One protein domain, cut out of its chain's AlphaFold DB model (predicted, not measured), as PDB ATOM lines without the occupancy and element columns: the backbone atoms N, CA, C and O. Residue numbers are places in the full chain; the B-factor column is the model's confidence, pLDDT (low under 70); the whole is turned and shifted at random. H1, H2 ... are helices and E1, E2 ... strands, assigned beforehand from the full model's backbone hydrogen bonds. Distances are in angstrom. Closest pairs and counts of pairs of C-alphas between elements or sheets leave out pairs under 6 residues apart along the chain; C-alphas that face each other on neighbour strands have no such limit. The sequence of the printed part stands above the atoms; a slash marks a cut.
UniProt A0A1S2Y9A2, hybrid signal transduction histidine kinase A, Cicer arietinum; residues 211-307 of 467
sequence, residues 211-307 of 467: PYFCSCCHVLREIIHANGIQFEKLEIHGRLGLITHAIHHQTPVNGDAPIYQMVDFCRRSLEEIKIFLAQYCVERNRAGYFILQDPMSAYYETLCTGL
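Overview. This is residues 211 to 307 of the 467 residues of the protein "hybrid signal transduction histidine kinase A" of Cicer arietinum (UniProt A0A1S2Y9A2). A twisted sheet of four strands, E1 to E4, has one long helix, H1, over one of its faces, running along the strands, with no named helix over the other face. After H1 the chain folds back to the E1 edge, where residues 290 to 291 pair briefly with E1, and the small helix H2 lies off beyond that edge; residues 301 to 307 stick out. The printed part has 97 residues, with four named strands and then two named helices along it, mixed in class; the sheet's order is E1, E2, E3, E4, all antiparallel. It is compact, with a radius of gyration of the C-alphas of 14.2 A, and spans 43 by 28 by 21 A.

Along the chain. Start at Pro 211 and read on to C-alpha 218 at (11.446, -22.370, -93.666), where E1 begins; it holds residues 218 to 226, is 23.9 A long and bends by 50 degrees at residue 221. E2, residues 231 to 239, runs 26.2 A, and E3, residues 242 to 250, runs 25.0 A. E4, residues 259 to 264, is 16.5 A long. Find C-alpha 270 at (18.980, -37.844, -91.950); from there H1 runs 24.3 A to residue 286. H2, residues 297 to 304, ends at C-alpha 304, at (2.706, -39.096, -94.217).

Arrangement. The four strands form a meander, each the antiparallel neighbour of the one before, and E1 and E4 are its edge strands. In the hairpin of E1 and E2, look for N 223 and O 234, 2.9 A apart and within hydrogen-bond range. In the hairpin of E2 and E3, N 235 and O 247 are 2.9 A apart; in that of E3 and E4, N 248 and O 261 are 2.8 A apart, both within hydrogen-bond range. H1 is on the sheet at a height over the sheet of 10.2 A, over E2 and E3, at 4 degrees to E2 on the local plane; with the sheet it makes two layers, helix on one face. The closest C-alphas of H1 and E1 are those of Arg 284 and His 225, 7.4 A apart. H2 is not on the sheet and is apart from H1. In H1 and H2 every O i to N i+4 pair is within hydrogen-bond range.

Size, cuts and confidence. The outline is only just elongated, and the two C-alphas farthest apart, those of Asn 254 and Gly 306, are 46.3 A apart. The printed part has no cut and no long link. The mean pLDDT of the printed part is 83.2; look for values under 70 at residues 211 to 215, 255 and 306 to 307.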
ATOM      1  N   PRO A 211      15.611 -13.749 -83.484       57.78
ATOM      2  CA  PRO A 211      15.672 -15.162 -83.810       57.78
ATOM      3  C   PRO A 211      16.691 -15.327 -84.944       57.78
ATOM      4  O   PRO A 211      16.922 -14.398 -85.728       57.78
ATOM      5  N   TYR A 212      17.292 -16.508 -85.077       56.50
ATOM      6  CA  TYR A 212      18.207 -16.781 -86.185       56.50
ATOM      7  C   TYR A 212      17.425 -16.884 -87.507       56.50
ATOM      8  O   TYR A 212      17.045 -17.967 -87.942       56.50
ATOM      9  N   PHE A 213      17.176 -15.743 -88.154       52.38
ATOM     10  CA  PHE A 213      16.516 -15.664 -89.457       52.38
ATOM     11  C   PHE A 213      17.404 -16.264 -90.558       52.38
ATOM     12  O   PHE A 213      18.115 -15.551 -91.269       52.38
ATOM     13  N   CYS A 214      17.351 -17.588 -90.733       62.91
ATOM     14  CA  CYS A 214      17.902 -18.237 -91.916       62.91
ATOM     15  C   CYS A 214      17.120 -17.782 -93.160       62.91
ATOM     16  O   CYS A 214      16.043 -18.292 -93.457       62.91
ATOM     17  N   SER A 215      17.693 -16.855 -93.929       66.19
ATOM     18  CA  SER A 215      17.085 -16.278 -95.140       66.19
ATOM     19  C   SER A 215      16.888 -17.262 -96.305       66.19
ATOM     20  O   SER A 215      16.354 -16.882 -97.344       66.19
ATOM     21  N   CYS A 216      17.307 -18.522 -96.152       71.25
ATOM     22  CA  CYS A 216      17.120 -19.602 -97.122       71.25
ATOM     23  C   CYS A 216      16.415 -20.847 -96.541       71.25
ATOM     24  O   CYS A 216      16.417 -21.903 -97.181       71.25
ATOM     25  N   CYS A 217      15.805 -20.727 -95.355       86.31
ATOM     26  CA  CYS A 217      15.089 -21.801 -94.668       86.31
ATOM     27  C   CYS A 217      13.627 -21.427 -94.384       86.31
ATOM     28  O   CYS A 217      13.281 -20.259 -94.242       86.31
ATOM     29  N   HIS A 218      12.789 -22.446 -94.231       86.56
ATOM     30  CA  HIS A 218      11.446 -22.370 -93.666       86.56
ATOM     31  C   HIS A 218      11.405 -23.212 -92.387       86.56
ATOM     32  O   HIS A 218      12.106 -24.227 -92.298       86.56
ATOM     33  N   VAL A 219      10.544 -22.846 -91.433       88.12
ATOM     34  CA  VAL A 219      10.193 -23.729 -90.312       88.12
ATOM     35  C   VAL A 219       9.450 -24.936 -90.884       88.12
ATOM     36  O   VAL A 219       8.375 -24.798 -91.463       88.12
ATOM     37  N   LEU A 220      10.039 -26.122 -90.748       87.81
ATOM     38  CA  LEU A 220       9.442 -27.389 -91.166       87.81
ATOM     39  C   LEU A 220       8.519 -27.948 -90.076       87.81
ATOM     40  O   LEU A 220       7.485 -28.536 -90.397       87.81
ATOM     41  N   ARG A 221       8.890 -27.768 -88.798       89.06
ATOM     42  CA  ARG A 221       8.100 -28.164 -87.622       89.06
ATOM     43  C   ARG A 221       8.527 -27.411 -86.363       89.06
ATOM     44  O   ARG A 221       9.697 -27.070 -86.216       89.06
ATOM     45  N   GLU A 222       7.592 -27.221 -85.437       89.44
ATOM     46  CA  GLU A 222       7.861 -26.767 -84.070       89.44
ATOM     47  C   GLU A 222       7.523 -27.876 -83.064       89.44
ATOM     48  O   GLU A 222       6.528 -28.581 -83.228       89.44
ATOM     49  N   ILE A 223       8.325 -28.028 -82.007       90.06
ATOM     50  CA  ILE A 223       8.055 -28.961 -80.902       90.06
ATOM     51  C   ILE A 223       8.126 -28.195 -79.579       90.06
ATOM     52  O   ILE A 223       9.212 -27.836 -79.111       90.06
ATOM     53  N   ILE A 224       6.966 -27.955 -78.964       90.12
ATOM     54  CA  ILE A 224       6.847 -27.216 -77.702       90.12
ATOM     55  C   ILE A 224       6.864 -28.196 -76.524       90.12
ATOM     56  O   ILE A 224       6.094 -29.155 -76.476       90.12
ATOM     57  N   HIS A 225       7.740 -27.928 -75.565       91.12
ATOM     58  CA  HIS A 225       7.902 -28.655 -74.314       91.12
ATOM     59  C   HIS A 225       7.474 -27.763 -73.144       91.12
ATOM     60  O   HIS A 225       7.813 -26.582 -73.111       91.12
ATOM     61  N   ALA A 226       6.761 -28.322 -72.167       90.12
ATOM     62  CA  ALA A 226       6.323 -27.620 -70.961       90.12
ATOM     63  C   ALA A 226       6.599 -28.460 -69.706       90.12
ATOM     64  O   ALA A 226       6.460 -29.676 -69.743       90.12
ATOM     65  N   ASN A 227       6.972 -27.830 -68.589       89.50
ATOM     66  CA  ASN A 227       7.101 -28.502 -67.279       89.50
ATOM     67  C   ASN A 227       6.126 -27.935 -66.222       89.50
ATOM     68  O   ASN A 227       6.270 -28.180 -65.027       89.50
ATOM     69  N   GLY A 228       5.137 -27.149 -66.663       84.44
ATOM     70  CA  GLY A 228       4.171 -26.451 -65.808       84.44
ATOM     71  C   GLY A 228       4.635 -25.086 -65.283       84.44
ATOM     72  O   GLY A 228       3.799 -24.321 -64.813       84.44
ATOM     73  N   ILE A 229       5.929 -24.757 -65.396       83.81
ATOM     74  CA  ILE A 229       6.510 -23.465 -64.979       83.81
ATOM     75  C   ILE A 229       7.212 -22.770 -66.157       83.81
ATOM     76  O   ILE A 229       7.121 -21.556 -66.314       83.81
ATOM     77  N   GLN A 230       7.889 -23.545 -67.005       84.31
ATOM     78  CA  GLN A 230       8.615 -23.097 -68.189       84.31
ATOM     79  C   GLN A 230       8.054 -23.714 -69.466       84.31
ATOM     80  O   GLN A 230       7.504 -24.822 -69.458       84.31
ATOM     81  N   PHE A 231       8.299 -23.006 -70.567       87.31
ATOM     82  CA  PHE A 231       8.133 -23.492 -71.927       87.31
ATOM     83  C   PHE A 231       9.477 -23.420 -72.656       87.31
ATOM     84  O   PHE A 231      10.165 -22.398 -72.613       87.31
ATOM     85  N   GLU A 232       9.821 -24.500 -73.351       90.19
ATOM     86  CA  GLU A 232      10.920 -24.559 -74.314       90.19
ATOM     87  C   GLU A 232      10.339 -24.892 -75.695       90.19
ATOM     88  O   GLU A 232       9.402 -25.686 -75.801       90.19
ATOM     89  N   LYS A 233      10.887 -24.321 -76.770       91.19
ATOM     90  CA  LYS A 233      10.468 -24.626 -78.148       91.19
ATOM     91  C   LYS A 233      11.669 -25.070 -78.970       91.19
ATOM     92  O   LYS A 233      12.696 -24.404 -78.949       91.19
ATOM     93  N   LEU A 234      11.541 -26.167 -79.711       93.00
ATOM     94  CA  LEU A 234      12.485 -26.521 -80.768       93.00
ATOM     95  C   LEU A 234      11.856 -26.191 -82.123       93.00
ATOM     96  O   LEU A 234      10.857 -26.804 -82.494       93.00
ATOM     97  N   GLU A 235      12.432 -25.246 -82.857       91.62
ATOM     98  CA  GLU A 235      12.117 -25.022 -84.269       91.62
ATOM     99  C   GLU A 235      13.049 -25.881 -85.130       91.62
ATOM    100  O   GLU A 235      14.268 -25.814 -84.977       91.62
ATOM    101  N   ILE A 236      12.501 -26.676 -86.047       91.69
ATOM    102  CA  ILE A 236      13.262 -27.457 -87.031       91.69
ATOM    103  C   ILE A 236      13.152 -26.739 -88.374       91.69
ATOM    104  O   ILE A 236      12.051 -26.550 -88.889       91.69
ATOM    105  N   HIS A 237      14.288 -26.354 -88.952       91.06
ATOM    106  CA  HIS A 237      14.371 -25.511 -90.144       91.06
ATOM    107  C   HIS A 237      14.954 -26.258 -91.348       91.06
ATOM    108  O   HIS A 237      15.808 -27.139 -91.217       91.06
ATOM    109  N   GLY A 238      14.523 -25.876 -92.549       89.75
ATOM    110  CA  GLY A 238      15.038 -26.451 -93.788       89.75
ATOM    111  C   GLY A 238      14.302 -26.001 -95.047       89.75
ATOM    112  O   GLY A 238      13.789 -24.888 -95.130       89.75
ATOM    113  N   ARG A 239      14.287 -26.864 -96.060       84.38
ATOM    114  CA  ARG A 239      13.658 -26.659 -97.371       84.38
ATOM    115  C   ARG A 239      13.213 -28.004 -97.955       84.38
ATOM    116  O   ARG A 239      13.474 -29.052 -97.368       84.38
ATOM    117  N   LEU A 240      12.573 -27.991 -99.125       79.00
ATOM    118  CA  LEU A 240      12.234 -29.224 -99.847       79.00
ATOM    119  C   LEU A 240      13.480 -30.118 -99.996       79.00
ATOM    120  O   LEU A 240      14.529 -29.657-100.448       79.00
ATOM    121  N   GLY A 241      13.368 -31.377 -99.566       76.94
ATOM    122  CA  GLY A 241      14.450 -32.367 -99.595       76.94
ATOM    123  C   GLY A 241      15.506 -32.276 -98.479       76.94
ATOM    124  O   GLY A 241      16.269 -33.223 -98.328       76.94
ATOM    125  N   LEU A 242      15.572 -31.198 -97.680       83.38
ATOM    126  CA  LEU A 242      16.696 -30.971 -96.758       83.38
ATOM    127  C   LEU A 242      16.304 -30.277 -95.444       83.38
ATOM    128  O   LEU A 242      15.797 -29.157 -95.449       83.38
ATOM    129  N   ILE A 243      16.665 -30.889 -94.317       90.12
ATOM    130  CA  ILE A 243      16.705 -30.252 -92.990       90.12
ATOM    131  C   ILE A 243      18.092 -29.611 -92.821       90.12
ATOM    132  O   ILE A 243      19.093 -30.263 -93.113       90.12
ATOM    133  N   THR A 244      18.173 -28.346 -92.395       89.19
ATOM    134  CA  THR A 244      19.442 -27.586 -92.368       89.19
ATOM    135  C   THR A 244      19.952 -27.299 -90.962       89.19
ATOM    136  O   THR A 244      21.150 -27.406 -90.719       89.19
ATOM    137  N   HIS A 245      19.062 -26.952 -90.033       91.75
ATOM    138  CA  HIS A 245      19.399 -26.672 -88.637       91.75
ATOM    139  C   HIS A 245      18.156 -26.792 -87.744       91.75
ATOM    140  O   HIS A 245      17.029 -26.892 -88.233       91.75
ATOM    141  N   ALA A 246      18.356 -26.762 -86.431       92.81
ATOM    142  CA  ALA A 246      17.298 -26.483 -85.466       92.81
ATOM    143  C   ALA A 246      17.686 -25.311 -84.559       92.81
ATOM    144  O   ALA A 246      18.872 -25.020 -84.386       92.81
ATOM    145  N   ILE A 247      16.689 -24.663 -83.961       90.88
ATOM    146  CA  ILE A 247      16.868 -23.614 -82.956       90.88
ATOM    147  C   ILE A 247      16.104 -24.033 -81.699       90.88
ATOM    148  O   ILE A 247      14.887 -24.221 -81.733       90.88
ATOM    149  N   HIS A 248      16.809 -24.194 -80.581       91.19
ATOM    150  CA  HIS A 248      16.218 -24.454 -79.269       91.19
ATOM    151  C   HIS A 248      16.060 -23.137 -78.512       91.19
ATOM    152  O   HIS A 248      17.038 -22.441 -78.251       91.19
ATOM    153  N   HIS A 249      14.815 -22.785 -78.207       88.19
ATOM    154  CA  HIS A 249      14.402 -21.574 -77.514       88.19
ATOM    155  C   HIS A 249      14.081 -21.954 -76.067       88.19
ATOM    156  O   HIS A 249      13.181 -22.765 -75.830       88.19
ATOM    157  N   GLN A 250      14.783 -21.361 -75.109       85.50
ATOM    158  CA  GLN A 250      14.567 -21.568 -73.678       85.50
ATOM    159  C   GLN A 250      14.169 -20.236 -73.040       85.50
ATOM    160  O   GLN A 250      14.926 -19.266 -73.108       85.50
ATOM    161  N   THR A 251      12.996 -20.181 -72.403       80.50
ATOM    162  CA  THR A 251      12.531 -18.987 -71.679       80.50
ATOM    163  C   THR A 251      12.795 -19.161 -70.175       80.50
ATOM    164  O   THR A 251      12.201 -20.054 -69.556       80.50
ATOM    165  N   PRO A 252      13.677 -18.355 -69.556       75.50
ATOM    166  CA  PRO A 252      13.938 -18.427 -68.118       75.50
ATOM    167  C   PRO A 252      12.744 -17.935 -67.284       75.50
ATOM    168  O   PRO A 252      12.092 -16.956 -67.638       75.50
ATOM    169  N   VAL A 253      12.494 -18.564 -66.128       72.19
ATOM    170  CA  VAL A 253      11.398 -18.171 -65.207       72.19
ATOM    171  C   VAL A 253      11.569 -16.744 -64.670       72.19
ATOM    172  O   VAL A 253      10.587 -16.057 -64.406       72.19
ATOM    173  N   ASN A 254      12.812 -16.287 -64.514       76.50
ATOM    174  CA  ASN A 254      13.147 -15.045 -63.812       76.50
ATOM    175  C   ASN A 254      12.804 -13.759 -64.593       76.50
ATOM    176  O   ASN A 254      13.000 -12.667 -64.067       76.50
ATOM    177  N   GLY A 255      12.360 -13.868 -65.851       69.62
ATOM    178  CA  GLY A 255      12.249 -12.726 -66.768       69.62
ATOM    179  C   GLY A 255      13.573 -12.321 -67.433       69.62
ATOM    180  O   GLY A 255      13.628 -11.276 -68.079       69.62
ATOM    181  N   ASP A 256      14.623 -13.140 -67.298       74.50
ATOM    182  CA  ASP A 256      15.854 -13.013 -68.086       74.50
ATOM    183  C   ASP A 256      15.558 -13.179 -69.592       74.50
ATOM    184  O   ASP A 256      14.558 -13.786 -69.989       74.50
ATOM    185  N   ALA A 257      16.439 -12.656 -70.449       75.69
ATOM    186  CA  ALA A 257      16.268 -12.741 -71.898       75.69
ATOM    187  C   ALA A 257      16.197 -14.208 -72.392       75.69
ATOM    188  O   ALA A 257      16.944 -15.054 -71.891       75.69
ATOM    189  N   PRO A 258      15.341 -14.522 -73.388       80.12
ATOM    190  CA  PRO A 258      15.246 -15.868 -73.945       80.12
ATOM    191  C   PRO A 258      16.580 -16.313 -74.553       80.12
ATOM    192  O   PRO A 258      17.243 -15.562 -75.271       80.12
ATOM    193  N   ILE A 259      16.963 -17.554 -74.260       84.75
ATOM    194  CA  ILE A 259      18.203 -18.171 -74.734       84.75
ATOM    195  C   ILE A 259      17.887 -18.949 -76.012       84.75
ATOM    196  O   ILE A 259      16.974 -19.776 -76.031       84.75
ATOM    197  N   TYR A 260      18.661 -18.706 -77.068       85.44
ATOM    198  CA  TYR A 260      18.537 -19.383 -78.357       85.44
ATOM    199  C   TYR A 260      19.812 -20.181 -78.639       85.44
ATOM    200  O   TYR A 260      20.898 -19.607 -78.722       85.44
ATOM    201  N   GLN A 261      19.689 -21.496 -78.817       87.31
ATOM    202  CA  GLN A 261      20.792 -22.371 -79.212       87.31
ATOM    203  C   GLN A 261      20.527 -22.951 -80.603       87.31
ATOM    204  O   GLN A 261      19.609 -23.748 -80.789       87.31
ATOM    205  N   MET A 262      21.352 -22.574 -81.580       89.12
ATOM    206  CA  MET A 262      21.318 -23.151 -82.924       89.12
ATOM    207  C   MET A 262      22.116 -24.463 -82.983       89.12
ATOM    208  O   MET A 262      23.224 -24.545 -82.450       89.12
ATOM    209  N   VAL A 263      21.576 -25.470 -83.670       90.12
ATOM    210  CA  VAL A 263      22.224 -26.762 -83.943       90.12
ATOM    211  C   VAL A 263      22.304 -26.962 -85.453       90.12
ATOM    212  O   VAL A 263      21.275 -27.089 -86.111       90.12
ATOM    213  N   ASP A 264      23.519 -26.972 -86.004       89.31
ATOM    214  CA  ASP A 264      23.765 -27.152 -87.440       89.31
ATOM    215  C   ASP A 264      23.650 -28.628 -87.865       89.31
ATOM    216  O   ASP A 264      24.276 -29.517 -87.280       89.31
ATOM    217  N   PHE A 265      22.882 -28.874 -88.929       91.88
ATOM    218  CA  PHE A 265      22.732 -30.178 -89.571       91.88
ATOM    219  C   PHE A 265      23.292 -30.222 -91.002       91.88
ATOM    220  O   PHE A 265      23.239 -31.275 -91.632       91.88
ATOM    221  N   CYS A 266      23.901 -29.146 -91.521       82.06
ATOM    222  CA  CYS A 266      24.395 -29.060 -92.906       82.06
ATOM    223  C   CYS A 266      25.500 -30.078 -93.269       82.06
ATOM    224  O   CYS A 266      25.904 -30.165 -94.428       82.06
ATOM    225  N   ARG A 267      26.008 -30.844 -92.292       81.75
ATOM    226  CA  ARG A 267      26.946 -31.968 -92.472       81.75
ATOM    227  C   ARG A 267      26.481 -33.265 -91.790       81.75
ATOM    228  O   ARG A 267      27.311 -34.116 -91.483       81.75
ATOM    229  N   ARG A 268      25.182 -33.402 -91.510       84.88
ATOM    230  CA  ARG A 268      24.578 -34.574 -90.860       84.88
ATOM    231  C   ARG A 268      23.684 -35.332 -91.832       84.88
ATOM    232  O   ARG A 268      22.939 -34.740 -92.607       84.88
ATOM    233  N   SER A 269      23.744 -36.655 -91.767       89.19
ATOM    234  CA  SER A 269      22.784 -37.536 -92.427       89.19
ATOM    235  C   SER A 269      21.403 -37.442 -91.767       89.19
ATOM    236  O   SER A 269      21.286 -37.127 -90.582       89.19
ATOM    237  N   LEU A 270      20.340 -37.784 -92.506       84.44
ATOM    238  CA  LEU A 270      18.980 -37.844 -91.950       84.44
ATOM    239  C   LEU A 270      18.885 -38.767 -90.721       84.44
ATOM    240  O   LEU A 270      18.093 -38.495 -89.825       84.44
ATOM    241  N   GLU A 271      19.702 -39.822 -90.648       85.75
ATOM    242  CA  GLU A 271      19.708 -40.747 -89.511       85.75
ATOM    243  C   GLU A 271      20.355 -40.131 -88.260       85.75
ATOM    244  O   GLU A 271      19.804 -40.240 -87.169       85.75
ATOM    245  N   GLU A 272      21.455 -39.382 -88.404       86.88
ATOM    246  CA  GLU A 272      22.016 -38.592 -87.297       86.88
ATOM    247  C   GLU A 272      21.031 -37.527 -86.793       86.88
ATOM    248  O   GLU A 272      20.943 -37.299 -85.587       86.88
ATOM    249  N   ILE A 273      20.266 -36.898 -87.694       90.06
ATOM    250  CA  ILE A 273      19.254 -35.894 -87.330       90.06
ATOM    251  C   ILE A 273      18.089 -36.552 -86.569       90.06
ATOM    252  O   ILE A 273      17.664 -36.022 -85.542       90.06
ATOM    253  N   LYS A 274      17.607 -37.732 -86.996       85.94
ATOM    254  CA  LYS A 274      16.625 -38.526 -86.224       85.94
ATOM    255  C   LYS A 274      17.151 -38.865 -84.828       85.94
ATOM    256  O   LYS A 274      16.437 -38.665 -83.848       85.94
ATOM    257  N   ILE A 275      18.388 -39.367 -84.737       85.12
ATOM    258  CA  ILE A 275      19.025 -39.746 -83.467       85.12
ATOM    259  C   ILE A 275      19.120 -38.530 -82.540       85.12
ATOM    260  O   ILE A 275      18.734 -38.634 -81.377       85.12
ATOM    261  N   PHE A 276      19.541 -37.370 -83.056       93.56
ATOM    262  CA  PHE A 276      19.570 -36.117 -82.302       93.56
ATOM    263  C   PHE A 276      18.180 -35.718 -81.778       93.56
ATOM    264  O   PHE A 276      18.040 -35.416 -80.596       93.56
ATOM    265  N   LEU A 277      17.137 -35.744 -82.617       91.25
ATOM    266  CA  LEU A 277      15.785 -35.353 -82.197       91.25
ATOM    267  C   LEU A 277      15.184 -36.324 -81.172       91.25
ATOM    268  O   LEU A 277      14.552 -35.889 -80.209       91.25
ATOM    269  N   ALA A 278      15.425 -37.628 -81.327       84.94
ATOM    270  CA  ALA A 278      15.038 -38.627 -80.337       84.94
ATOM    271  C   ALA A 278      15.764 -38.404 -78.996       84.94
ATOM    272  O   ALA A 278      15.125 -38.400 -77.943       84.94
ATOM    273  N   GLN A 279      17.078 -38.153 -79.026       87.44
ATOM    274  CA  GLN A 279      17.875 -37.830 -77.838       87.44
ATOM    275  C   GLN A 279      17.383 -36.548 -77.154       87.44
ATOM    276  O   GLN A 279      17.155 -36.565 -75.946       87.44
ATOM    277  N   TYR A 280      17.121 -35.483 -77.915       91.69
ATOM    278  CA  TYR A 280      16.564 -34.230 -77.405       91.69
ATOM    279  C   TYR A 280      15.244 -34.456 -76.652       91.69
ATOM    280  O   TYR A 280      15.121 -34.043 -75.498       91.69
ATOM    281  N   CYS A 281      14.280 -35.176 -77.242       87.25
ATOM    282  CA  CYS A 281      13.011 -35.492 -76.574       87.25
ATOM    283  C   CYS A 281      13.211 -36.306 -75.280       87.25
ATOM    284  O   CYS A 281      12.545 -36.043 -74.278       87.25
ATOM    285  N   VAL A 282      14.158 -37.252 -75.262       85.12
ATOM    286  CA  VAL A 282      14.515 -38.026 -74.058       85.12
ATOM    287  C   VAL A 282      15.151 -37.143 -72.980       85.12
ATOM    288  O   VAL A 282      14.848 -37.308 -71.799       85.12
ATOM    289  N   GLU A 283      16.008 -36.195 -73.353       88.19
ATOM    290  CA  GLU A 283      16.612 -35.240 -72.419       88.19
ATOM    291  C   GLU A 283      15.586 -34.275 -71.828       88.19
ATOM    292  O   GLU A 283      15.585 -34.070 -70.615       88.19
ATOM    293  N   ARG A 284      14.679 -33.723 -72.648       88.69
ATOM    294  CA  ARG A 284      13.595 -32.857 -72.158       88.69
ATOM    295  C   ARG A 284      12.680 -33.613 -71.187       88.69
ATOM    296  O   ARG A 284      12.390 -33.103 -70.107       88.69
ATOM    297  N   ASN A 285      12.316 -34.855 -71.517       86.94
ATOM    298  CA  ASN A 285      11.533 -35.743 -70.649       86.94
ATOM    299  C   ASN A 285      12.247 -36.010 -69.308       86.94
ATOM    300  O   ASN A 285      11.669 -35.803 -68.242       86.94
ATOM    301  N   ARG A 286      13.546 -36.347 -69.341       90.62
ATOM    302  CA  ARG A 286      14.383 -36.514 -68.132       90.62
ATOM    303  C   ARG A 286      14.532 -35.233 -67.304       90.62
ATOM    304  O   ARG A 286      14.701 -35.327 -66.093       90.62
ATOM    305  N   ALA A 287      14.450 -34.060 -67.932       88.00
ATOM    306  CA  ALA A 287      14.424 -32.756 -67.270       88.00
ATOM    307  C   ALA A 287      13.023 -32.351 -66.747       88.00
ATOM    308  O   ALA A 287      12.850 -31.234 -66.264       88.00
ATOM    309  N   GLY A 288      12.026 -33.241 -66.820       90.75
ATOM    310  CA  GLY A 288      10.676 -33.021 -66.294       90.75
ATOM    311  C   GLY A 288       9.715 -32.301 -67.244       90.75
ATOM    312  O   GLY A 288       8.614 -31.945 -66.827       90.75
ATOM    313  N   TYR A 289      10.094 -32.090 -68.509       90.50
ATOM    314  CA  TYR A 289       9.203 -31.518 -69.518       90.50
ATOM    315  C   TYR A 289       8.381 -32.596 -70.235       90.50
ATOM    316  O   TYR A 289       8.911 -33.617 -70.670       90.50
ATOM    317  N   PHE A 290       7.100 -32.319 -70.462       85.69
ATOM    318  CA  PHE A 290       6.241 -33.056 -71.383       85.69
ATOM    319  C   PHE A 290       6.077 -32.293 -72.705       85.69
ATOM    320  O   PHE A 290       6.119 -31.062 -72.743       85.69
ATOM    321  N   ILE A 291       5.890 -33.027 -73.802       87.81
ATOM    322  CA  ILE A 291       5.573 -32.457 -75.117       87.81
ATOM    323  C   ILE A 291       4.110 -31.993 -75.111       87.81
ATOM    324  O   ILE A 291       3.221 -32.753 -74.719       87.81
ATOM    325  N   LEU A 292       3.851 -30.756 -75.541       85.75
ATOM    326  CA  LEU A 292       2.490 -30.287 -75.813       85.75
ATOM    327  C   LEU A 292       1.964 -30.919 -77.104       85.75
ATOM    328  O   LEU A 292       2.733 -31.187 -78.026       85.75
ATOM    329  N   GLN A 293       0.648 -31.120 -77.201       77.62
ATOM    330  CA  GLN A 293       0.038 -31.619 -78.430       77.62
ATOM    331  C   GLN A 293       0.295 -30.637 -79.582       77.62
ATOM    332  O   GLN A 293      -0.252 -29.537 -79.609       77.62
ATOM    333  N   ASP A 294       1.126 -31.063 -80.530       79.19
ATOM    334  CA  ASP A 294       1.407 -30.356 -81.778       79.19
ATOM    335  C   ASP A 294       0.082 -30.107 -82.537       79.19
ATOM    336  O   ASP A 294      -0.582 -31.073 -82.932       79.19
ATOM    337  N   PRO A 295      -0.339 -28.844 -82.748       71.19
ATOM    338  CA  PRO A 295      -1.608 -28.527 -83.404       71.19
ATOM    339  C   PRO A 295      -1.613 -28.904 -84.891       71.19
ATOM    340  O   PRO A 295      -2.681 -29.048 -85.483       71.19
ATOM    341  N   MET A 296      -0.435 -29.113 -85.485       78.38
ATOM    342  CA  MET A 296      -0.253 -29.571 -86.859       78.38
ATOM    343  C   MET A 296      -0.014 -31.090 -86.936       78.38
ATOM    344  O   MET A 296       0.175 -31.614 -88.032       78.38
ATOM    345  N   SER A 297      -0.073 -31.829 -85.820       77.56
ATOM    346  CA  SER A 297       0.180 -33.283 -85.782       77.56
ATOM    347  C   SER A 297      -0.666 -34.070 -86.793       77.56
ATOM    348  O   SER A 297      -0.112 -34.825 -87.589       77.56
ATOM    349  N   ALA A 298      -1.975 -33.815 -86.855       76.56
ATOM    350  CA  ALA A 298      -2.880 -34.438 -87.827       76.56
ATOM    351  C   ALA A 298      -2.593 -34.031 -89.288       76.56
ATOM    352  O   ALA A 298      -2.796 -34.826 -90.207       76.56
ATOM    353  N   TYR A 299      -2.088 -32.815 -89.528       81.62
ATOM    354  CA  TYR A 299      -1.636 -32.378 -90.854       81.62
ATOM    355  C   TYR A 299      -0.364 -33.127 -91.272       81.62
ATOM    356  O   TYR A 299      -0.308 -33.661 -92.379       81.62
ATOM    357  N   TYR A 300       0.616 -33.247 -90.372       80.69
ATOM    358  CA  TYR A 300       1.823 -34.037 -90.609       80.69
ATOM    359  C   TYR A 300       1.495 -35.516 -90.852       80.69
ATOM    360  O   TYR A 300       1.955 -36.077 -91.841       80.69
ATOM    361  N   GLU A 301       0.647 -36.136 -90.028       77.19
ATOM    362  CA  GLU A 301       0.172 -37.514 -90.222       77.19
ATOM    363  C   GLU A 301      -0.538 -37.696 -91.578       77.19
ATOM    364  O   GLU A 301      -0.271 -38.658 -92.304       77.19
ATOM    365  N   THR A 302      -1.362 -36.723 -91.984       80.50
ATOM    366  CA  THR A 302      -2.010 -36.716 -93.306       80.50
ATOM    367  C   THR A 302      -0.981 -36.646 -94.440       80.50
ATOM    368  O   THR A 302      -1.068 -37.430 -95.383       80.50
ATOM    369  N   LEU A 303       0.046 -35.789 -94.342       76.31
ATOM    370  CA  LEU A 303       1.148 -35.738 -95.321       76.31
ATOM    371  C   LEU A 303       1.990 -37.027 -95.367       76.31
ATOM    372  O   LEU A 303       2.611 -37.316 -96.388       76.31
ATOM    373  N   CYS A 304       2.018 -37.805 -94.282       72.38
ATOM    374  CA  CYS A 304       2.706 -39.096 -94.217       72.38
ATOM    375  C   CYS A 304       1.877 -40.270 -94.763       72.38
ATOM    376  O   CYS A 304       2.412 -41.369 -94.934       72.38
ATOM    377  N   THR A 305       0.575 -40.073 -94.983       71.69
ATOM    378  CA  THR A 305      -0.377 -41.158 -95.250       71.69
ATOM    379  C   THR A 305      -0.051 -41.875 -96.555       71.69
ATOM    380  O   THR A 305      -0.073 -41.281 -97.632       71.69
ATOM    381  N   GLY A 306       0.214 -43.182 -96.477       60.28
ATOM    382  CA  GLY A 306       0.544 -43.975 -97.655       60.28
ATOM    383  C   GLY A 306       1.968 -43.743 -98.156       60.28
ATOM    384  O   GLY A 306       2.208 -43.883 -99.353       60.28
ATOM    385  N   LEU A 307       2.909 -43.417 -97.263       56.03
ATOM    386  CA  LEU A 307       4.361 -43.407 -97.517       56.03
ATOM    387  C   LEU A 307       5.136 -44.326 -96.545       56.03
ATOM    388  O   LEU A 307       6.322 -44.595 -96.740       56.03
TER     389      LEU A 307